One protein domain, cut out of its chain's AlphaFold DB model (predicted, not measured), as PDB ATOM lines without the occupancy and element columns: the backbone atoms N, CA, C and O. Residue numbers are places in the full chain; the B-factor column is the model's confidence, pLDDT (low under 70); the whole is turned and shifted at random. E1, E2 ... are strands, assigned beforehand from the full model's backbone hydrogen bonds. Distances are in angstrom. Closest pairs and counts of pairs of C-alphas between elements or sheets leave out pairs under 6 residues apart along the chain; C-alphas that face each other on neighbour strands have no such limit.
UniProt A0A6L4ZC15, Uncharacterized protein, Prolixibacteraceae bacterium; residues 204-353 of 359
ATOM      1  N   THR A 204      26.812 -46.374  56.652       43.41
ATOM      2  CA  THR A 204      26.599 -46.246  58.112       43.41
ATOM      3  C   THR A 204      25.981 -44.888  58.501       43.41
ATOM      4  O   THR A 204      26.552 -43.860  58.173       43.41
ATOM      5  N   LYS A 205      24.945 -44.936  59.362       46.84
ATOM      6  CA  LYS A 205      24.029 -43.881  59.878       46.84
ATOM      7  C   LYS A 205      22.863 -43.522  58.951       46.84
ATOM      8  O   LYS A 205      22.934 -42.620  58.137       46.84
ATOM      9  N   SER A 206      21.777 -44.276  59.102       44.69
ATOM     10  CA  SER A 206      20.539 -44.111  58.343       44.69
ATOM     11  C   SER A 206      19.729 -42.907  58.826       44.69
ATOM     12  O   SER A 206      19.373 -42.839  60.000       44.69
ATOM     13  N   GLU A 207      19.380 -42.015  57.905       49.25
ATOM     14  CA  GLU A 207      18.307 -41.032  58.075       49.25
ATOM     15  C   GLU A 207      17.139 -41.430  57.174       49.25
ATOM     16  O   GLU A 207      17.342 -41.899  56.052       49.25
ATOM     17  N   PHE A 208      15.919 -41.345  57.707       53.06
ATOM     18  CA  PHE A 208      14.755 -41.999  57.124       53.06
ATOM     19  C   PHE A 208      13.793 -40.974  56.540       53.06
ATOM     20  O   PHE A 208      13.322 -40.068  57.221       53.06
ATOM     21  N   LEU A 209      13.410 -41.176  55.287       51.84
ATOM     22  CA  LEU A 209      12.244 -40.516  54.723       51.84
ATOM     23  C   LEU A 209      11.121 -41.537  54.680       51.84
ATOM     24  O   LEU A 209      11.256 -42.582  54.049       51.84
ATOM     25  N   ILE A 210      10.070 -41.273  55.449       52.84
ATOM     26  CA  ILE A 210       9.135 -42.322  55.877       52.84
ATOM     27  C   ILE A 210       7.776 -42.169  55.183       52.84
ATOM     28  O   ILE A 210       6.953 -43.076  55.250       52.84
ATOM     29  N   LYS A 211       7.501 -41.024  54.545       58.88
ATOM     30  CA  LYS A 211       6.117 -40.593  54.374       58.88
ATOM     31  C   LYS A 211       5.917 -39.710  53.141       58.88
ATOM     32  O   LYS A 211       6.619 -38.717  52.961       58.88
ATOM     33  N   ILE A 212       4.929 -40.070  52.325       62.47
ATOM     34  CA  ILE A 212       4.417 -39.305  51.180       62.47
ATOM     35  C   ILE A 212       2.941 -38.989  51.444       62.47
ATOM     36  O   ILE A 212       2.202 -39.897  51.830       62.47
ATOM     37  N   ASN A 213       2.513 -37.734  51.280       63.66
ATOM     38  CA  ASN A 213       1.117 -37.338  51.482       63.66
ATOM     39  C   ASN A 213       0.463 -36.952  50.153       63.66
ATOM     40  O   ASN A 213       0.906 -36.007  49.497       63.66
ATOM     41  N   CYS A 214      -0.612 -37.658  49.803       70.44
ATOM     42  CA  CYS A 214      -1.458 -37.377  48.652       70.44
ATOM     43  C   CYS A 214      -2.832 -36.877  49.127       70.44
ATOM     44  O   CYS A 214      -3.623 -37.638  49.691       70.44
ATOM     45  N   ILE A 215      -3.099 -35.583  48.921       63.62
ATOM     46  CA  ILE A 215      -4.300 -34.911  49.452       63.62
ATOM     47  C   ILE A 215      -5.542 -35.059  48.568       63.62
ATOM     48  O   ILE A 215      -6.663 -34.926  49.053       63.62
ATOM     49  N   ASP A 216      -5.349 -35.308  47.274       72.19
ATOM     50  CA  ASP A 216      -6.438 -35.479  46.318       72.19
ATOM     51  C   ASP A 216      -6.046 -36.525  45.278       72.19
ATOM     52  O   ASP A 216      -5.525 -36.216  44.213       72.19
ATOM     53  N   LEU A 217      -6.276 -37.791  45.621       74.00
ATOM     54  CA  LEU A 217      -5.966 -38.927  44.755       74.00
ATOM     55  C   LEU A 217      -6.810 -38.928  43.472       74.00
ATOM     56  O   LEU A 217      -6.380 -39.461  42.457       74.00
ATOM     57  N   ASN A 218      -8.002 -38.327  43.507       74.56
ATOM     58  CA  ASN A 218      -8.889 -38.231  42.348       74.56
ATOM     59  C   ASN A 218      -8.450 -37.133  41.367       74.56
ATOM     60  O   ASN A 218      -8.823 -37.203  40.201       74.56
ATOM     61  N   ALA A 219      -7.660 -36.152  41.817       70.44
ATOM     62  CA  ALA A 219      -6.988 -35.199  40.931       70.44
ATOM     63  C   ALA A 219      -5.804 -35.821  40.168       70.44
ATOM     64  O   ALA A 219      -5.365 -35.261  39.171       70.44
ATOM     65  N   ILE A 220      -5.296 -36.962  40.641       71.94
ATOM     66  CA  ILE A 220      -4.201 -37.711  40.009       71.94
ATOM     67  C   ILE A 220      -4.771 -38.616  38.933       71.94
ATOM     68  O   ILE A 220      -4.500 -38.465  37.749       71.94
ATOM     69  N   GLU A 221      -5.594 -39.548  39.393       74.06
ATOM     70  CA  GLU A 221      -6.097 -40.648  38.607       74.06
ATOM     71  C   GLU A 221      -7.423 -41.076  39.232       74.06
ATOM     72  O   GLU A 221      -7.517 -41.337  40.439       74.06
ATOM     73  N   GLY A 222      -8.480 -41.103  38.430       79.25
ATOM     74  CA  GLY A 222      -9.811 -41.496  38.854       79.25
ATOM     75  C   GLY A 222      -9.821 -42.924  39.390       79.25
ATOM     76  O   GLY A 222      -9.109 -43.804  38.915       79.25
ATOM     77  N   TRP A 223     -10.686 -43.187  40.371       82.81
ATOM     78  CA  TRP A 223     -10.778 -44.493  41.037       82.81
ATOM     79  C   TRP A 223     -11.033 -45.680  40.090       82.81
ATOM     80  O   TRP A 223     -10.806 -46.821  40.474       82.81
ATOM     81  N   LEU A 224     -11.494 -45.415  38.866       82.44
ATOM     82  CA  LEU A 224     -11.750 -46.409  37.825       82.44
ATOM     83  C   LEU A 224     -10.481 -47.077  37.279       82.44
ATOM     84  O   LEU A 224     -10.588 -48.143  36.677       82.44
ATOM     85  N   LYS A 225      -9.311 -46.459  37.441       79.25
ATOM     86  CA  LYS A 225      -8.053 -46.969  36.881       79.25
ATOM     87  C   LYS A 225      -7.224 -47.769  37.888       79.25
ATOM     88  O   LYS A 225      -6.526 -48.696  37.504       79.25
ATOM     89  N   GLY A 226      -7.448 -47.532  39.179       77.00
ATOM     90  CA  GLY A 226      -6.819 -48.273  40.265       77.00
ATOM     91  C   GLY A 226      -6.037 -47.357  41.196       77.00
ATOM     92  O   GLY A 226      -6.504 -46.270  41.573       77.00
ATOM     93  N   ALA A 227      -4.905 -47.863  41.674       78.56
ATOM     94  CA  ALA A 227      -3.960 -47.132  42.497       78.56
ATOM     95  C   ALA A 227      -2.834 -46.542  41.627       78.56
ATOM     96  O   ALA A 227      -2.121 -47.335  41.006       78.56
ATOM     97  N   PRO A 228      -2.594 -45.216  41.672       78.69
ATOM     98  CA  PRO A 228      -1.607 -44.581  40.806       78.69
ATOM     99  C   PRO A 228      -0.195 -45.091  41.066       78.69
ATOM    100  O   PRO A 228       0.184 -45.400  42.206       78.69
ATOM    101  N   GLU A 229       0.593 -45.124  40.002       79.81
ATOM    102  CA  GLU A 229       1.982 -45.569  39.990       79.81
ATOM    103  C   GLU A 229       2.896 -44.374  40.144       79.81
ATOM    104  O   GLU A 229       2.966 -43.535  39.262       79.81
ATOM    105  N   LEU A 230       3.611 -44.256  41.262       80.56
ATOM    106  CA  LEU A 230       4.444 -43.081  41.494       80.56
ATOM    107  C   LEU A 230       5.922 -43.415  41.333       80.56
ATOM    108  O   LEU A 230       6.423 -44.362  41.926       80.56
ATOM    109  N   ARG A 231       6.670 -42.568  40.641       84.31
ATOM    110  CA  ARG A 231       8.132 -42.541  40.643       84.31
ATOM    111  C   ARG A 231       8.622 -41.286  41.351       84.31
ATOM    112  O   ARG A 231       8.103 -40.192  41.142       84.31
ATOM    113  N   CYS A 232       9.634 -41.432  42.203       83.00
ATOM    114  CA  CYS A 232      10.348 -40.304  42.795       83.00
ATOM    115  C   CYS A 232      11.767 -40.243  42.259       83.00
ATOM    116  O   CYS A 232      12.579 -41.135  42.516       83.00
ATOM    117  N   VAL A 233      12.092 -39.113  41.648       85.75
ATOM    118  CA  VAL A 233      13.465 -38.745  41.324       85.75
ATOM    119  C   VAL A 233      13.991 -37.833  42.424       85.75
ATOM    120  O   VAL A 233      13.364 -36.837  42.790       85.75
ATOM    121  N   MET A 234      15.160 -38.172  42.957       83.31
ATOM    122  CA  MET A 234      15.817 -37.422  44.022       83.31
ATOM    123  C   MET A 234      17.114 -36.796  43.524       83.31
ATOM    124  O   MET A 234      17.984 -37.486  42.990       83.31
ATOM    125  N   LYS A 235      17.290 -35.492  43.750       87.88
ATOM    126  CA  LYS A 235      18.505 -34.762  43.356       87.88
ATOM    127  C   LYS A 235      19.065 -33.911  44.487       87.88
ATOM    128  O   LYS A 235      18.334 -33.359  45.298       87.88
ATOM    129  N   SER A 236      20.382 -33.771  44.511       87.75
ATOM    130  CA  SER A 236      21.118 -32.796  45.318       87.75
ATOM    131  C   SER A 236      21.836 -31.819  44.391       87.75
ATOM    132  O   SER A 236      21.901 -32.039  43.179       87.75
ATOM    133  N   ALA A 237      22.456 -30.769  44.933       85.75
ATOM    134  CA  ALA A 237      23.284 -29.901  44.095       85.75
ATOM    135  C   ALA A 237      24.539 -30.599  43.540       85.75
ATOM    136  O   ALA A 237      25.143 -30.095  42.599       85.75
ATOM    137  N   LYS A 238      24.907 -31.766  44.086       82.31
ATOM    138  CA  LYS A 238      26.005 -32.608  43.593       82.31
ATOM    139  C   LYS A 238      25.563 -33.590  42.495       82.31
ATOM    140  O   LYS A 238      26.415 -34.267  41.930       82.31
ATOM    141  N   GLY A 239      24.267 -33.659  42.173       79.81
ATOM    142  CA  GLY A 239      23.721 -34.534  41.132       79.81
ATOM    143  C   GLY A 239      22.561 -35.407  41.608       79.81
ATOM    144  O   GLY A 239      21.969 -35.175  42.665       79.81
ATOM    145  N   GLU A 240      22.218 -36.404  40.796       78.25
ATOM    146  CA  GLU A 240      21.160 -37.370  41.095       78.25
ATOM    147  C   GLU A 240      21.560 -38.332  42.212       78.25
ATOM    148  O   GLU A 240      22.691 -38.810  42.263       78.25
ATOM    149  N   ILE A 241      20.623 -38.575  43.126       74.56
ATOM    150  CA  ILE A 241      20.810 -39.449  44.285       74.56
ATOM    151  C   ILE A 241      20.222 -40.823  43.978       74.56
ATOM    152  O   ILE A 241      20.892 -41.841  44.133       74.56
ATOM    153  N   THR A 242      18.951 -40.850  43.579       74.38
ATOM    154  CA  THR A 242      18.208 -42.079  43.315       74.38
ATOM    155  C   THR A 242      16.994 -41.792  42.441       74.38
ATOM    156  O   THR A 242      16.523 -40.655  42.351       74.38
ATOM    157  N   ASP A 243      16.502 -42.862  41.836       75.88
ATOM    158  CA  ASP A 243      15.319 -42.910  41.006       75.88
ATOM    159  C   ASP A 243      14.538 -44.166  41.411       75.88
ATOM    160  O   ASP A 243      15.043 -45.286  41.275       75.88
ATOM    161  N   GLN A 244      13.385 -43.980  42.055       72.56
ATOM    162  CA  GLN A 244      12.656 -45.069  42.704       72.56
ATOM    163  C   GLN A 244      11.194 -45.115  42.314       72.56
ATOM    164  O   GLN A 244      10.527 -44.088  42.238       72.56
ATOM    165  N   TYR A 245      10.704 -46.342  42.178       72.12
ATOM    166  CA  TYR A 245       9.322 -46.657  41.866       72.12
ATOM    167  C   TYR A 245       8.557 -47.036  43.132       72.12
ATOM    168  O   TYR A 245       9.024 -47.810  43.979       72.12
ATOM    169  N   PHE A 246       7.353 -46.499  43.229       72.12
ATOM    170  CA  PHE A 246       6.428 -46.612  44.337       72.12
ATOM    171  C   PHE A 246       5.097 -47.101  43.794       72.12
ATOM    172  O   PHE A 246       4.284 -46.338  43.281       72.12
ATOM    173  N   LEU A 247       4.884 -48.403  43.955       71.62
ATOM    174  CA  LEU A 247       3.684 -49.093  43.512       71.62
ATOM    175  C   LEU A 247       2.838 -49.402  44.753       71.62
ATOM    176  O   LEU A 247       3.112 -50.384  45.456       71.62
ATOM    177  N   PRO A 248       1.887 -48.527  45.121       67.38
ATOM    178  CA  PRO A 248       1.033 -48.758  46.270       67.38
ATOM    179  C   PRO A 248       0.218 -50.022  46.053       67.38
ATOM    180  O   PRO A 248      -0.409 -50.220  45.022       67.38
ATOM    181  N   GLY A 249       0.187 -50.862  47.085       65.19
ATOM    182  CA  GLY A 249      -0.559 -52.105  47.024       65.19
ATOM    183  C   GLY A 249      -2.079 -51.936  47.101       65.19
ATOM    184  O   GLY A 249      -2.743 -52.945  47.219       65.19
ATOM    185  N   SER A 250      -2.631 -50.722  47.194       69.81
ATOM    186  CA  SER A 250      -4.049 -50.446  46.915       69.81
ATOM    187  C   SER A 250      -4.351 -48.953  46.981       69.81
ATOM    188  O   SER A 250      -3.734 -48.242  47.778       69.81
ATOM    189  N   ARG A 251      -5.384 -48.497  46.261       76.50
ATOM    190  CA  ARG A 251      -5.819 -47.085  46.247       76.50
ATOM    191  C   ARG A 251      -6.105 -46.517  47.645       76.50
ATOM    192  O   ARG A 251      -5.642 -45.434  48.007       76.50
ATOM    193  N   LYS A 252      -6.815 -47.281  48.485       72.50
ATOM    194  CA  LYS A 252      -7.155 -46.887  49.868       72.50
ATOM    195  C   LYS A 252      -5.932 -46.657  50.763       72.50
ATOM    196  O   LYS A 252      -6.051 -45.985  51.781       72.50
ATOM    197  N   SER A 253      -4.775 -47.213  50.401       67.69
ATOM    198  CA  SER A 253      -3.532 -47.026  51.151       67.69
ATOM    199  C   SER A 253      -2.908 -45.647  50.929       67.69
ATOM    200  O   SER A 253      -1.955 -45.327  51.631       67.69
ATOM    201  N   ILE A 254      -3.409 -44.857  49.971       68.56
ATOM    202  CA  ILE A 254      -2.807 -43.593  49.519       68.56
ATOM    203  C   ILE A 254      -3.638 -42.373  49.946       68.56
ATOM    204  O   ILE A 254      -3.089 -41.306  50.213       68.56
ATOM    205  N   GLY A 255      -4.967 -42.503  49.999       64.56
ATOM    206  CA  GLY A 255      -5.872 -41.364  50.175       64.56
ATOM    207  C   GLY A 255      -5.734 -40.674  51.534       64.56
ATOM    208  O   GLY A 255      -6.072 -41.264  52.559       64.56
ATOM    209  N   ASN A 256      -5.298 -39.405  51.536       56.34
ATOM    210  CA  ASN A 256      -5.196 -38.543  52.725       56.34
ATOM    211  C   ASN A 256      -4.410 -39.155  53.896       56.34
ATOM    212  O   ASN A 256      -4.577 -38.762  55.055       56.34
ATOM    213  N   ALA A 257      -3.547 -40.120  53.595       54.16
ATOM    214  CA  ALA A 257      -2.758 -40.842  54.566       54.16
ATOM    215  C   ALA A 257      -1.299 -40.864  54.126       54.16
ATOM    216  O   ALA A 257      -0.963 -40.945  52.947       54.16
ATOM    217  N   TRP A 258      -0.420 -40.817  55.118       55.78
ATOM    218  CA  TRP A 258       0.984 -41.108  54.911       55.78
ATOM    219  C   TRP A 258       1.133 -42.591  54.586       55.78
ATOM    220  O   TRP A 258       0.812 -43.433  55.428       55.78
ATOM    221  N   TRP A 259       1.597 -42.914  53.382       59.62
ATOM    222  CA  TRP A 259       1.674 -44.305  52.944       59.62
ATOM    223  C   TRP A 259       3.078 -44.900  53.080       59.62
ATOM    224  O   TRP A 259       4.091 -44.212  52.952       59.62
ATOM    225  N   TYR A 260       3.110 -46.207  53.362       57.31
ATOM    226  CA  TYR A 260       4.312 -47.025  53.500       57.31
ATOM    227  C   TYR A 260       4.384 -47.976  52.305       57.31
ATOM    228  O   TYR A 260       3.428 -48.726  52.094       57.31
ATOM    229  N   PRO A 261       5.495 -48.038  51.553       49.34
ATOM    230  CA  PRO A 261       5.511 -48.808  50.314       49.34
ATOM    231  C   PRO A 261       5.368 -50.328  50.477       49.34
ATOM    232  O   PRO A 261       5.369 -50.992  49.455       49.34
ATOM    233  N   ASN A 262       5.306 -50.903  51.694       46.06
ATOM    234  CA  ASN A 262       5.008 -52.328  51.942       46.06
ATOM    235  C   ASN A 262       4.845 -52.664  53.446       46.06
ATOM    236  O   ASN A 262       5.831 -52.917  54.137       46.06
ATOM    237  N   GLY A 263       3.606 -52.736  53.950       48.00
ATOM    238  CA  GLY A 263       3.296 -53.291  55.280       48.00
ATOM    239  C   GLY A 263       3.937 -52.563  56.473       48.00
ATOM    240  O   GLY A 263       4.509 -51.485  56.341       48.00
ATOM    241  N   SER A 264       3.844 -53.164  57.666       41.75
ATOM    242  CA  SER A 264       4.311 -52.622  58.961       41.75
ATOM    243  C   SER A 264       5.827 -52.378  59.066       41.75
ATOM    244  O   SER A 264       6.338 -52.075  60.142       41.75
ATOM    245  N   THR A 265       6.560 -52.521  57.964       43.91
ATOM    246  CA  THR A 265       7.993 -52.268  57.843       43.91
ATOM    247  C   THR A 265       8.197 -51.339  56.651       43.91
ATOM    248  O   THR A 265       8.499 -51.801  55.553       43.91
ATOM    249  N   GLY A 266       7.958 -50.038  56.838       47.81
ATOM    250  CA  GLY A 266       8.123 -49.035  55.784       47.81
ATOM    251  C   GLY A 266       9.399 -49.255  54.967       47.81
ATOM    252  O   GLY A 266      10.469 -49.479  55.536       47.81
ATOM    253  N   ARG A 267       9.292 -49.231  53.631       46.91
ATOM    254  CA  ARG A 267      10.494 -49.210  52.790       46.91
ATOM    255  C   ARG A 267      11.237 -47.904  53.060       46.91
ATOM    256  O   ARG A 267      10.637 -46.833  53.100       46.91
ATOM    257  N   TYR A 268      12.546 -48.022  53.229       54.94
ATOM    258  CA  TYR A 268      13.467 -46.898  53.266       54.94
ATOM    259  C   TYR A 268      13.467 -46.247  51.884       54.94
ATOM    260  O   TYR A 268      13.895 -46.891  50.927       54.94
ATOM    261  N   LEU A 269      12.978 -45.009  51.771       50.34
ATOM    262  CA  LEU A 269      13.017 -44.306  50.487       50.34
ATOM    263  C   LEU A 269      14.463 -44.064  50.054       50.34
ATOM    264  O   LEU A 269      14.767 -44.163  48.880       50.34
ATOM    265  N   TYR A 270      15.388 -43.800  50.979       56.38
ATOM    266  CA  TYR A 270      16.811 -43.701  50.659       56.38
ATOM    267  C   TYR A 270      17.674 -43.698  51.929       56.38
ATOM    268  O   TYR A 270      17.160 -43.689  53.049       56.38
ATOM    269  N   TYR A 271      18.992 -43.712  51.734       56.66
ATOM    270  CA  TYR A 271      19.998 -43.434  52.755       56.66
ATOM    271  C   TYR A 271      20.703 -42.121  52.413       56.66
ATOM    272  O   TYR A 271      21.121 -41.926  51.270       56.66
ATOM    273  N   TRP A 272      20.852 -41.242  53.400       60.97
ATOM    274  CA  TRP A 272      21.495 -39.952  53.224       60.97
ATOM    275  C   TRP A 272      22.902 -39.930  53.806       60.97
ATOM    276  O   TRP A 272      23.105 -40.280  54.965       60.97
ATOM    277  N   ASP A 273      23.851 -39.445  53.017       62.69
ATOM    278  CA  ASP A 273      25.175 -39.065  53.491       62.69
ATOM    279  C   ASP A 273      25.492 -37.647  53.008       62.69
ATOM    280  O   ASP A 273      25.667 -37.404  51.812       62.69
ATOM    281  N   ILE A 274      25.564 -36.703  53.947       61.69
ATOM    282  CA  ILE A 274      25.904 -35.295  53.687       61.69
ATOM    283  C   ILE A 274      27.338 -35.111  53.171       61.69
ATOM    284  O   ILE A 274      27.670 -34.074  52.595       61.69
ATOM    285  N   GLU A 275      28.226 -36.091  53.342       65.31
ATOM    286  CA  GLU A 275      29.542 -36.017  52.715       65.31
ATOM    287  C   GLU A 275      29.414 -36.176  51.197       65.31
ATOM    288  O   GLU A 275      30.049 -35.426  50.432       65.31
ATOM    289  N   THR A 276      28.523 -37.081  50.785       68.19
ATOM    290  CA  THR A 276      28.220 -37.435  49.397       68.19
ATOM    291  C   THR A 276      27.247 -36.451  48.739       68.19
ATOM    292  O   THR A 276      27.427 -36.103  47.574       68.19
ATOM    293  N   TYR A 277      26.281 -35.906  49.481       74.56
ATOM    294  CA  TYR A 277      25.216 -35.039  48.960       74.56
ATOM    295  C   TYR A 277      25.173 -33.670  49.662       74.56
ATOM    296  O   TYR A 277      25.965 -33.417  50.557       74.56
ATOM    297  N   THR A 278      24.350 -32.722  49.215       79.88
ATOM    298  CA  THR A 278      24.200 -31.403  49.878       79.88
ATOM    299  C   THR A 278      23.043 -31.438  50.849       79.88
ATOM    300  O   THR A 278      22.019 -31.925  50.400       79.88
ATOM    301  N   LYS A 279      23.098 -30.838  52.054       80.56
ATOM    302  CA  LYS A 279      22.010 -30.873  53.078       80.56
ATOM    303  C   LYS A 279      20.582 -30.612  52.570       80.56
ATOM    304  O   LYS A 279      19.620 -30.924  53.260       80.56
ATOM    305  N   THR A 280      20.419 -30.010  51.396       84.94
ATOM    306  CA  THR A 280      19.115 -29.882  50.735       84.94
ATOM    307  C   THR A 280      18.961 -30.859  49.569       84.94
ATOM    308  O   THR A 280      19.828 -30.928  48.694       84.94
ATOM    309  N   VAL A 281      17.821 -31.547  49.534       83.38
ATOM    310  CA  VAL A 281      17.415 -32.497  48.486       83.38
ATOM    311  C   VAL A 281      16.175 -31.991  47.777       83.38
ATOM    312  O   VAL A 281      15.245 -31.540  48.434       83.38
ATOM    313  N   LEU A 282      16.139 -32.132  46.458       87.44
ATOM    314  CA  LEU A 282      14.938 -32.054  45.640       87.44
ATOM    315  C   LEU A 282      14.309 -33.445  45.507       87.44
ATOM    316  O   LEU A 282      14.972 -34.381  45.064       87.44
ATOM    317  N   PHE A 283      13.024 -33.536  45.817       85.06
ATOM    318  CA  PHE A 283      12.147 -34.645  45.462       85.06
ATOM    319  C   PHE A 283      11.261 -34.198  44.314       85.06
ATOM    320  O   PHE A 283      10.671 -33.120  44.378       85.06
ATOM    321  N   TYR A 284      11.163 -35.024  43.285       87.31
ATOM    322  CA  TYR A 284      10.305 -34.790  42.140       87.31
ATOM    323  C   TYR A 284       9.494 -36.046  41.877       87.31
ATOM    324  O   TYR A 284      10.061 -37.130  41.753       87.31
ATOM    325  N   TRP A 285       8.183 -35.886  41.814       85.12
ATOM    326  CA  TRP A 285       7.235 -36.982  41.722       85.12
ATOM    327  C   TRP A 285       6.647 -37.032  40.314       85.12
ATOM    328  O   TRP A 285       6.340 -35.987  39.737       85.12
ATOM    329  N   ILE A 286       6.525 -38.235  39.770       87.31
ATOM    330  CA  ILE A 286       5.965 -38.535  38.451       87.31
ATOM    331  C   ILE A 286       4.963 -39.674  38.639       87.31
ATOM    332  O   ILE A 286       5.209 -40.563  39.449       87.31
ATOM    333  N   GLU A 287       3.833 -39.612  37.955       85.75
ATOM    334  CA  GLU A 287       2.867 -40.692  37.836       85.75
ATOM    335  C   GLU A 287       3.171 -41.399  36.517       85.75
ATOM    336  O   GLU A 287       3.260 -40.726  35.491       85.75
ATOM    337  N   GLU A 288       3.513 -42.683  36.575       85.50
ATOM    338  CA  GLU A 288       4.080 -43.418  35.440       85.50
ATOM    339  C   GLU A 288       2.999 -44.238  34.733       85.50
ATOM    340  O   GLU A 288       2.452 -45.170  35.311       85.50
ATOM    341  N   ASP A 289       2.794 -43.921  33.456       77.19
ATOM    342  CA  ASP A 289       2.020 -44.718  32.499       77.19
ATOM    343  C   ASP A 289       2.972 -45.588  31.631       77.19
ATOM    344  O   ASP A 289       2.543 -46.406  30.810       77.19
ATOM    345  N   ASP A 290       4.293 -45.367  31.757       71.12
ATOM    346  CA  ASP A 290       5.413 -46.102  31.142       71.12
ATOM    347  C   ASP A 290       5.370 -46.168  29.595       71.12
ATOM    348  O   ASP A 290       6.032 -46.981  28.930       71.12
ATOM    349  N   SER A 291       4.613 -45.255  28.984       74.06
ATOM    350  CA  SER A 291       4.307 -45.226  27.554       74.06
ATOM    351  C   SER A 291       4.652 -43.885  26.896       74.06
ATOM    352  O   SER A 291       4.799 -42.846  27.533       74.06
ATOM    353  N   GLY A 292       4.904 -43.920  25.585       84.44
ATOM    354  CA  GLY A 292       5.261 -42.731  24.812       84.44
ATOM    355  C   GLY A 292       6.764 -42.425  24.720       84.44
ATOM    356  O   GLY A 292       7.646 -43.266  24.940       84.44
ATOM    357  N   SER A 293       7.076 -41.204  24.279       89.12
ATOM    358  CA  SER A 293       8.447 -40.758  23.983       89.12
ATOM    359  C   SER A 293       9.124 -40.143  25.206       89.12
ATOM    360  O   SER A 293       8.459 -39.545  26.038       89.12
ATOM    361  N   THR A 294      10.449 -40.250  25.336       93.19
ATOM    362  CA  THR A 294      11.157 -39.603  26.451       93.19
ATOM    363  C   THR A 294      11.127 -38.080  26.310       93.19
ATOM    364  O   THR A 294      11.600 -37.535  25.312       93.19
ATOM    365  N   VAL A 295      10.641 -37.404  27.347       93.06
ATOM    366  CA  VAL A 295      10.636 -35.948  27.507       93.06
ATOM    367  C   VAL A 295      11.540 -35.536  28.671       93.06
ATOM    368  O   VAL A 295      12.046 -36.370  29.423       93.06
ATOM    369  N   THR A 296      11.818 -34.238  28.802       94.19
ATOM    370  CA  THR A 296      12.657 -33.706  29.883       94.19
ATOM    371  C   THR A 296      12.076 -32.408  30.418       94.19
ATOM    372  O   THR A 296      11.800 -31.485  29.655       94.19
ATOM    373  N   THR A 297      11.958 -32.317  31.738       93.00
ATOM    374  CA  THR A 297      11.650 -31.078  32.455       93.00
ATOM    375  C   THR A 297      12.901 -30.542  33.139       93.00
ATOM    376  O   THR A 297      13.814 -31.298  33.481       93.00
ATOM    377  N   SER A 298      12.983 -29.225  33.306       93.69
ATOM    378  CA  SER A 298      14.112 -28.554  33.951       93.69
ATOM    379  C   SER A 298      13.620 -27.504  34.937       93.69
ATOM    380  O   SER A 298      12.590 -26.873  34.721       93.69
ATOM    381  N   GLY A 299      14.386 -27.275  35.994       92.81
ATOM    382  CA  GLY A 299      14.100 -26.225  36.964       92.81
ATOM    383  C   GLY A 299      15.322 -25.895  37.803       92.81
ATOM    384  O   GLY A 299      16.446 -26.275  37.470       92.81
ATOM    385  N   SER A 300      15.108 -25.191  38.909       93.38
ATOM    386  CA  SER A 300      16.162 -24.911  39.878       93.38
ATOM    387  C   SER A 300      15.625 -24.934  41.297       93.38
ATOM    388  O   SER A 300      14.480 -24.546  41.522       93.38
ATOM    389  N   PHE A 301      16.462 -25.317  42.253       91.88
ATOM    390  CA  PHE A 301      16.140 -25.210  43.671       91.88
ATOM    391  C   PHE A 301      17.284 -24.562  44.445       91.88
ATOM    392  O   PHE A 301      18.460 -24.662  44.081       91.88
ATOM    393  N   VAL A 302      16.910 -23.866  45.516       91.81
ATOM    394  CA  VAL A 302      17.853 -23.280  46.464       91.81
ATOM    395  C   VAL A 302      18.281 -24.372  47.433       91.81
ATOM    396  O   VAL A 302      17.436 -25.056  48.005       91.81
ATOM    397  N   TYR A 303      19.585 -24.522  47.635       89.38
ATOM    398  CA  TYR A 303      20.148 -25.460  48.590       89.38
ATOM    399  C   TYR A 303      21.040 -24.745  49.596       89.38
ATOM    400  O   TYR A 303      21.690 -23.743  49.294       89.38
ATOM    401  N   LYS A 304      21.066 -25.299  50.804       86.75
ATOM    402  CA  LYS A 304      22.032 -24.981  51.849       86.75
ATOM    403  C   LYS A 304      23.019 -26.128  52.000       86.75
ATOM    404  O   LYS A 304      22.612 -27.289  51.898       86.75
ATOM    405  N   ASP A 305      24.280 -25.798  52.248       83.75
ATOM    406  CA  ASP A 305      25.346 -26.760  52.529       83.75
ATOM    407  C   ASP A 305      26.440 -26.116  53.399       83.75
ATOM    408  O   ASP A 305      26.409 -24.907  53.642       83.75
ATOM    409  N   ILE A 306      27.390 -26.918  53.879       82.81
ATOM    410  CA  ILE A 306      28.535 -26.460  54.675       82.81
ATOM    411  C   ILE A 306      29.800 -26.493  53.817       82.81
ATOM    412  O   ILE A 306      30.147 -27.514  53.222       82.81
ATOM    413  N   ASP A 307      30.531 -25.382  53.783       82.00
ATOM    414  CA  ASP A 307      31.860 -25.347  53.179       82.00
ATOM    415  C   ASP A 307      32.836 -26.190  54.019       82.00
ATOM    416  O   ASP A 307      33.063 -25.924  55.200       82.00
ATOM    417  N   LYS A 308      33.433 -27.217  53.404       79.56
ATOM    418  CA  LYS A 308      34.283 -28.197  54.106       79.56
ATOM    419  C   LYS A 308      35.560 -27.599  54.710       79.56
ATOM    420  O   LYS A 308      36.127 -28.200  55.616       79.56
ATOM    421  N   ASN A 309      36.032 -26.456  54.211       81.94
ATOM    422  CA  ASN A 309      37.288 -25.849  54.656       81.94
ATOM    423  C   ASN A 309      37.069 -24.864  55.805       81.94
ATOM    424  O   ASN A 309      37.909 -24.739  56.693       81.94
ATOM    425  N   THR A 310      35.956 -24.139  55.762       88.38
ATOM    426  CA  THR A 310      35.642 -23.054  56.697       88.38
ATOM    427  C   THR A 310      34.622 -23.461  57.754       88.38
ATOM    428  O   THR A 310      34.527 -22.800  58.785       88.38
ATOM    429  N   GLY A 311      33.854 -24.528  57.511       84.56
ATOM    430  CA  GLY A 311      32.729 -24.936  58.352       84.56
ATOM    431  C   GLY A 311      31.544 -23.968  58.297       84.56
ATOM    432  O   GLY A 311      30.622 -24.098  59.097       84.56
ATOM    433  N   LEU A 312      31.562 -22.988  57.388       85.81
ATOM    434  CA  LEU A 312      30.500 -21.998  57.257       85.81
ATOM    435  C   LEU A 312      29.367 -22.536  56.385       85.81
ATOM    436  O   LEU A 312      29.603 -23.107  55.318       85.81
ATOM    437  N   GLU A 313      28.131 -22.311  56.822       87.12
ATOM    438  CA  GLU A 313      26.957 -22.555  55.992       87.12
ATOM    439  C   GLU A 313      26.879 -21.536  54.857       87.12
ATOM    440  O   GLU A 313      27.084 -20.335  55.049       87.12
ATOM    441  N   PHE A 314      26.516 -22.011  53.672       87.81
ATOM    442  CA  PHE A 314      26.218 -21.166  52.527       87.81
ATOM    443  C   PHE A 314      24.892 -21.568  51.884       87.81
ATOM    444  O   PHE A 314      24.353 -22.648  52.117       87.81
ATOM    445  N   THR A 315      24.345 -20.662  51.076       91.88
ATOM    446  CA  THR A 315      23.137 -20.887  50.278       91.88
ATOM    447  C   THR A 315      23.460 -20.629  48.814       91.88
ATOM    448  O   THR A 315      24.081 -19.619  48.489       91.88
ATOM    449  N   ALA A 316      23.035 -21.525  47.933       91.62
ATOM    450  CA  ALA A 316      23.224 -21.402  46.494       91.62
ATOM    451  C   ALA A 316      22.002 -21.942  45.741       91.62
ATOM    452  O   ALA A 316      21.111 -22.549  46.326       91.62
ATOM    453  N   THR A 317      21.936 -21.684  44.437       94.06
ATOM    454  CA  THR A 317      20.891 -22.218  43.553       94.06
ATOM    455  C   THR A 317      21.529 -23.196  42.583       94.06
ATOM    456  O   THR A 317      22.572 -22.892  42.009       94.06
ATOM    457  N   THR A 318      20.907 -24.356  42.397       93.88
ATOM    458  CA  THR A 318      21.346 -25.358  41.424       93.88
ATOM    459  C   THR A 318      20.221 -25.679  40.450       93.88
ATOM    460  O   THR A 318      19.045 -25.650  40.822       93.88
ATOM    461  N   ALA A 319      20.581 -25.960  39.201       94.06
ATOM    462  CA  ALA A 319      19.643 -26.397  38.177       94.06
ATOM    463  C   ALA A 319      19.475 -27.921  38.215       94.06
ATOM    464  O   ALA A 319      20.385 -28.651  38.605       94.06
ATOM    465  N   TYR A 320      18.323 -28.411  37.768       92.94
ATOM    466  CA  TYR A 320      18.066 -29.836  37.597       92.94
ATOM    467  C   TYR A 320      17.401 -30.126  36.255       92.94
ATOM    468  O   TYR A 320      16.733 -29.264  35.686       92.94
ATOM    469  N   GLN A 321      17.567 -31.367  35.792       93.38
ATOM    470  CA  GLN A 321      16.862 -31.938  34.645       93.38
ATOM    471  C   GLN A 321      16.359 -33.335  34.991       93.38
ATOM    472  O   GLN A 321      17.104 -34.121  35.582       93.38
ATOM    473  N   ILE A 322      15.106 -33.627  34.651       92.00
ATOM    474  CA  ILE A 322      14.442 -34.902  34.941       92.00
ATOM    475  C   ILE A 322      13.792 -35.411  33.666       92.00
ATOM    476  O   ILE A 322      13.084 -34.658  32.998       92.00
ATOM    477  N   SER A 323      14.037 -36.683  33.354       92.06
ATOM    478  CA  SER A 323      13.513 -37.342  32.163       92.06
ATOM    479  C   SER A 323      12.492 -38.412  32.532       92.06
ATOM    480  O   SER A 323      12.734 -39.230  33.420       92.06
ATOM    481  N   TYR A 324      11.379 -38.405  31.811       92.00
ATOM    482  CA  TYR A 324      10.229 -39.295  31.973       92.00
ATOM    483  C   TYR A 324       9.561 -39.490  30.604       92.00
ATOM    484  O   TYR A 324      10.049 -38.941  29.608       92.00
ATOM    485  N   LYS A 325       8.538 -40.328  30.494       90.88
ATOM    486  CA  LYS A 325       7.815 -40.545  29.239       90.88
ATOM    487  C   LYS A 325       6.750 -39.472  29.013       90.88
ATOM    488  O   LYS A 325       6.359 -38.770  29.927       90.88
ATOM    489  N   SER A 326       6.337 -39.274  27.765       88.19
ATOM    490  CA  SER A 326       5.388 -38.217  27.395       88.19
ATOM    491  C   SER A 326       3.993 -38.433  27.955       88.19
ATOM    492  O   SER A 326       3.240 -37.464  28.035       88.19
ATOM    493  N   ASP A 327       3.669 -39.681  28.279       84.38
ATOM    494  CA  ASP A 327       2.347 -40.062  28.750       84.38
ATOM    495  C   ASP A 327       2.316 -40.012  30.292       84.38
ATOM    496  O   ASP A 327       1.288 -39.654  30.855       84.38
ATOM    497  N   ASP A 328       3.475 -40.169  30.954       88.19
ATOM    498  CA  ASP A 328       3.639 -39.951  32.397       88.19
ATOM    499  C   ASP A 328       3.316 -38.501  32.814       88.19
ATOM    500  O   ASP A 328       3.609 -37.520  32.109       88.19
ATOM    501  N   LYS A 329       2.800 -38.335  34.036       84.62
ATOM    502  CA  LYS A 329       2.306 -37.049  34.545       84.62
ATOM    503  C   LYS A 329       3.167 -36.525  35.697       84.62
ATOM    504  O   LYS A 329       3.232 -37.140  36.758       84.62
ATOM    505  N   PRO A 330       3.818 -35.354  35.566       86.81
ATOM    506  CA  PRO A 330       4.500 -34.722  36.688       86.81
ATOM    507  C   PRO A 330       3.553 -34.362  37.838       86.81
ATOM    508  O   PRO A 330       2.595 -33.614  37.671       86.81
ATOM    509  N   CYS A 331       3.885 -34.819  39.039       78.94
ATOM    510  CA  CYS A 331       3.043 -34.683  40.228       78.94
ATOM    511  C   CYS A 331       3.457 -33.529  41.144       78.94
ATOM    512  O   CYS A 331       2.859 -33.319  42.199       78.94
ATOM    513  N   GLY A 332       4.540 -32.834  40.793       81.94
ATOM    514  CA  GLY A 332       5.123 -31.750  41.573       81.94
ATOM    515  C   GLY A 332       6.473 -32.097  42.200       81.94
ATOM    516  O   GLY A 332       7.034 -33.180  42.032       81.94
ATOM    517  N   SER A 333       7.027 -31.124  42.922       84.38
ATOM    518  CA  SER A 333       8.342 -31.245  43.544       84.38
ATOM    519  C   SER A 333       8.435 -30.483  44.859       84.38
ATOM    520  O   SER A 333       7.696 -29.526  45.096       84.38
ATOM    521  N   ILE A 334       9.363 -30.901  45.716       83.56
ATOM    522  CA  ILE A 334       9.698 -30.201  46.954       83.56
ATOM    523  C   ILE A 334      11.205 -30.226  47.180       83.56
ATOM    524  O   ILE A 334      11.869 -31.215  46.883       83.56
ATOM    525  N   SER A 335      11.743 -29.153  47.753       85.00
ATOM    526  CA  SER A 335      13.090 -29.179  48.320       85.00
ATOM    527  C   SER A 335      13.009 -29.270  49.841       85.00
ATOM    528  O   SER A 335      12.275 -28.511  50.474       85.00
ATOM    529  N   LEU A 336      13.737 -30.216  50.426       79.94
ATOM    530  CA  LEU A 336      13.796 -30.427  51.868       79.94
ATOM    531  C   LEU A 336      15.212 -30.175  52.352       79.94
ATOM    532  O   LEU A 336      16.165 -30.731  51.808       79.94
ATOM    533  N   HIS A 337      15.331 -29.354  53.389       80.50
ATOM    534  CA  HIS A 337      16.568 -29.191  54.133       80.50
ATOM    535  C   HIS A 337      16.610 -30.217  55.267       80.50
ATOM    536  O   HIS A 337      15.698 -30.264  56.091       80.50
ATOM    537  N   ILE A 338      17.657 -31.029  55.283       74.00
ATOM    538  CA  ILE A 338      17.866 -32.122  56.229       74.00
ATOM    539  C   ILE A 338      18.854 -31.625  57.287       74.00
ATOM    540  O   ILE A 338      19.957 -31.184  56.953       74.00
ATOM    541  N   ASP A 339      18.420 -31.648  58.546       65.81
ATOM    542  CA  ASP A 339      19.170 -31.137  59.694       65.81
ATOM    543  C   ASP A 339      19.889 -32.290  60.416       65.81
ATOM    544  O   ASP A 339      19.292 -33.320  60.727       65.81
ATOM    545  N   ASP A 340      21.178 -32.106  60.692       58.34
ATOM    546  CA  ASP A 340      22.123 -33.147  61.127       58.34
ATOM    547  C   ASP A 340      21.953 -33.579  62.598       58.34
ATOM    548  O   ASP A 340      22.517 -34.586  63.037       58.34
ATOM    549  N   GLY A 341      21.135 -32.857  63.367       55.97
ATOM    550  CA  GLY A 341      20.813 -33.197  64.754       55.97
ATOM    551  C   GLY A 341      19.758 -34.297  64.922       55.97
ATOM    552  O   GLY A 341      19.510 -34.729  66.049       55.97
ATOM    553  N   ARG A 342      19.117 -34.742  63.835       54.00
ATOM    554  CA  ARG A 342      17.848 -35.492  63.858       54.00
ATOM    555  C   ARG A 342      17.963 -36.869  63.202       54.00
ATOM    556  O   ARG A 342      17.181 -37.248  62.329       54.00
ATOM    557  N   VAL A 343      18.947 -37.653  63.642       53.97
ATOM    558  CA  VAL A 343      19.104 -39.042  63.189       53.97
ATOM    559  C   VAL A 343      17.878 -39.856  63.602       53.97
ATOM    560  O   VAL A 343      17.571 -39.982  64.786       53.97
ATOM    561  N   GLY A 344      17.206 -40.450  62.620       53.47
ATOM    562  CA  GLY A 344      16.040 -41.298  62.850       53.47
ATOM    563  C   GLY A 344      14.690 -40.578  62.866       53.47
ATOM    564  O   GLY A 344      13.679 -41.232  63.116       53.47
ATOM    565  N   GLU A 345      14.649 -39.269  62.603       56.00
ATOM    566  CA  GLU A 345      13.388 -38.527  62.529       56.00
ATOM    567  C   GLU A 345      12.681 -38.690  61.178       56.00
ATOM    568  O   GLU A 345      13.292 -38.922  60.136       56.00
ATOM    569  N   GLU A 346      11.356 -38.558  61.214       60.12
ATOM    570  CA  GLU A 346      10.507 -38.529  60.030       60.12
ATOM    571  C   GLU A 346      10.549 -37.140  59.388       60.12
ATOM    572  O   GLU A 346      10.074 -36.160  59.967       60.12
ATOM    573  N   TYR A 347      11.045 -37.054  58.157       60.62
ATOM    574  CA  TYR A 347      10.942 -35.829  57.370       60.62
ATOM    575  C   TYR A 347       9.613 -35.788  56.611       60.62
ATOM    576  O   TYR A 347       9.269 -36.696  55.852       60.62
ATOM    577  N   ASN A 348       8.855 -34.713  56.819       60.28
ATOM    578  CA  ASN A 348       7.648 -34.422  56.057       60.28
ATOM    579  C   ASN A 348       8.062 -33.983  54.642       60.28
ATOM    580  O   ASN A 348       8.637 -32.909  54.477       60.28
ATOM    581  N   THR A 349       7.755 -34.797  53.628       60.56
ATOM    582  CA  THR A 349       8.013 -34.503  52.202       60.56
ATOM    583  C   THR A 349       7.073 -33.453  51.610       60.56
ATOM    584  O   THR A 349       6.972 -33.303  50.397       60.56
ATOM    585  N   GLY A 350       6.375 -32.699  52.452       56.09
ATOM    586  CA  GLY A 350       5.307 -31.816  52.035       56.09
ATOM    587  C   GLY A 350       4.107 -32.581  51.492       56.09
ATOM    588  O   GLY A 350       3.927 -33.780  51.705       56.09
ATOM    589  N   LEU A 351       3.241 -31.836  50.817       58.16
ATOM    590  CA  LEU A 351       2.083 -32.379  50.123       58.16
ATOM    591  C   LEU A 351       2.481 -32.569  48.664       58.16
ATOM    592  O   LEU A 351       2.892 -31.595  48.031       58.16
ATOM    593  N   ILE A 352       2.316 -33.778  48.127       61.72
ATOM    594  CA  ILE A 352       2.298 -33.931  46.674       61.72
ATOM    595  C   ILE A 352       1.027 -33.238  46.192       61.72
ATOM    596  O   ILE A 352      -0.080 -33.529  46.656       61.72
ATOM    597  N   ARG A 353       1.210 -32.261  45.311       55.16
ATOM    598  CA  ARG A 353       0.136 -31.544  44.639       55.16
ATOM    599  C   ARG A 353       0.464 -31.547  43.167       55.16
ATOM    600  O   ARG A 353       1.444 -30.925  42.767       55.16
TER     601      ARG A 353
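What this domain is: This is residues 204 to 353 of the 359 residues of an uncharacterized protein of Prolixibacteraceae bacterium (UniProt A0A6L4ZC15). Look first for a twisted sheet of four strands, E3 E2 E4 E7; over one of its faces lies a long, bent two-stranded hairpin, E5 and E6, and over its other face lie the short strand E1 and long stretches of loop. The longest axis runs from the loop at Leu 224 to the hairpin's turn at Thr 310. The printed part has 150 residues, with no named helix and seven named strands, E1 to E7 in order along the chain. The class is all strand, though under half of the residues, 61, are in named elements; the four-stranded sheet, in the order E3 - E2 - E4 - E7, and the pair E5 - E6 are both antiparallel. The whole is compact, with a radius of gyration of the C-alphas of 16.2 A and spans of 56 by 37 by 23 A, only just elongated.

Where its parts are: Begin in the sheet with E2, residues 230 to 236, which is 20.0 A long; find its C-alpha 230 at (4.444, -43.081, 41.494). E3, residues 239 to 246, is 21.3 A long, E4, residues 280 to 287, 23.4 A, and E7, residues 329 to 337, 25.5 A, ending at C-alpha 337 at (16.568, -29.191, 54.133). E5, residues 294 to 306, is 35.7 A long and bends by 59 degrees at residue 302. E6, residues 313 to 325, is 37.5 A long and bends by 52 degrees at residue 316. E1, residues 212 to 214, begins at C-alpha 212 at (4.417, -39.305, 51.180).

How they stand to each other: In the sheet, inner strands E2 and E4 are antiparallel at 157 degrees, with N 231 and O 286 2.8 A apart, within hydrogen-bond range. Edge strand E3 forms a hairpin with E2, where N 232 and O 244 are 2.8 A apart. At the other edge, E7 pairs with E4 through N 283 and O 334, 2.8 A. In the hairpin E5 and E6, N 303 and O 316 are 2.8 A apart. Between hairpin and sheet, the closest C-alphas of E4 and E5 are those of Thr 280 and Tyr 303, 5.0 A; those of E5 and E7 are Phe 301 and Ser 335, 6.8 A; those of E2 and E6 are Val 233 and Ile 322, 7.5 A. E3 and E6 are near each other. E1 pairs with no named strand and is apart from E4, for instance, but its residues 212 to 213 pair antiparallel with residues 258 to 259.

The domain as a whole: The C-alphas of Leu 224 and Thr 310 are the two farthest apart, 56.1 A. The printed part has no cut. The links E1 to E2, 15 residues, and E3 to E4, 33 residues, are long. The mean pLDDT of the printed part is 74.0; look for values under 70 in 53 residues, among them 204 to 213, 253 to 276 and 339 to 353.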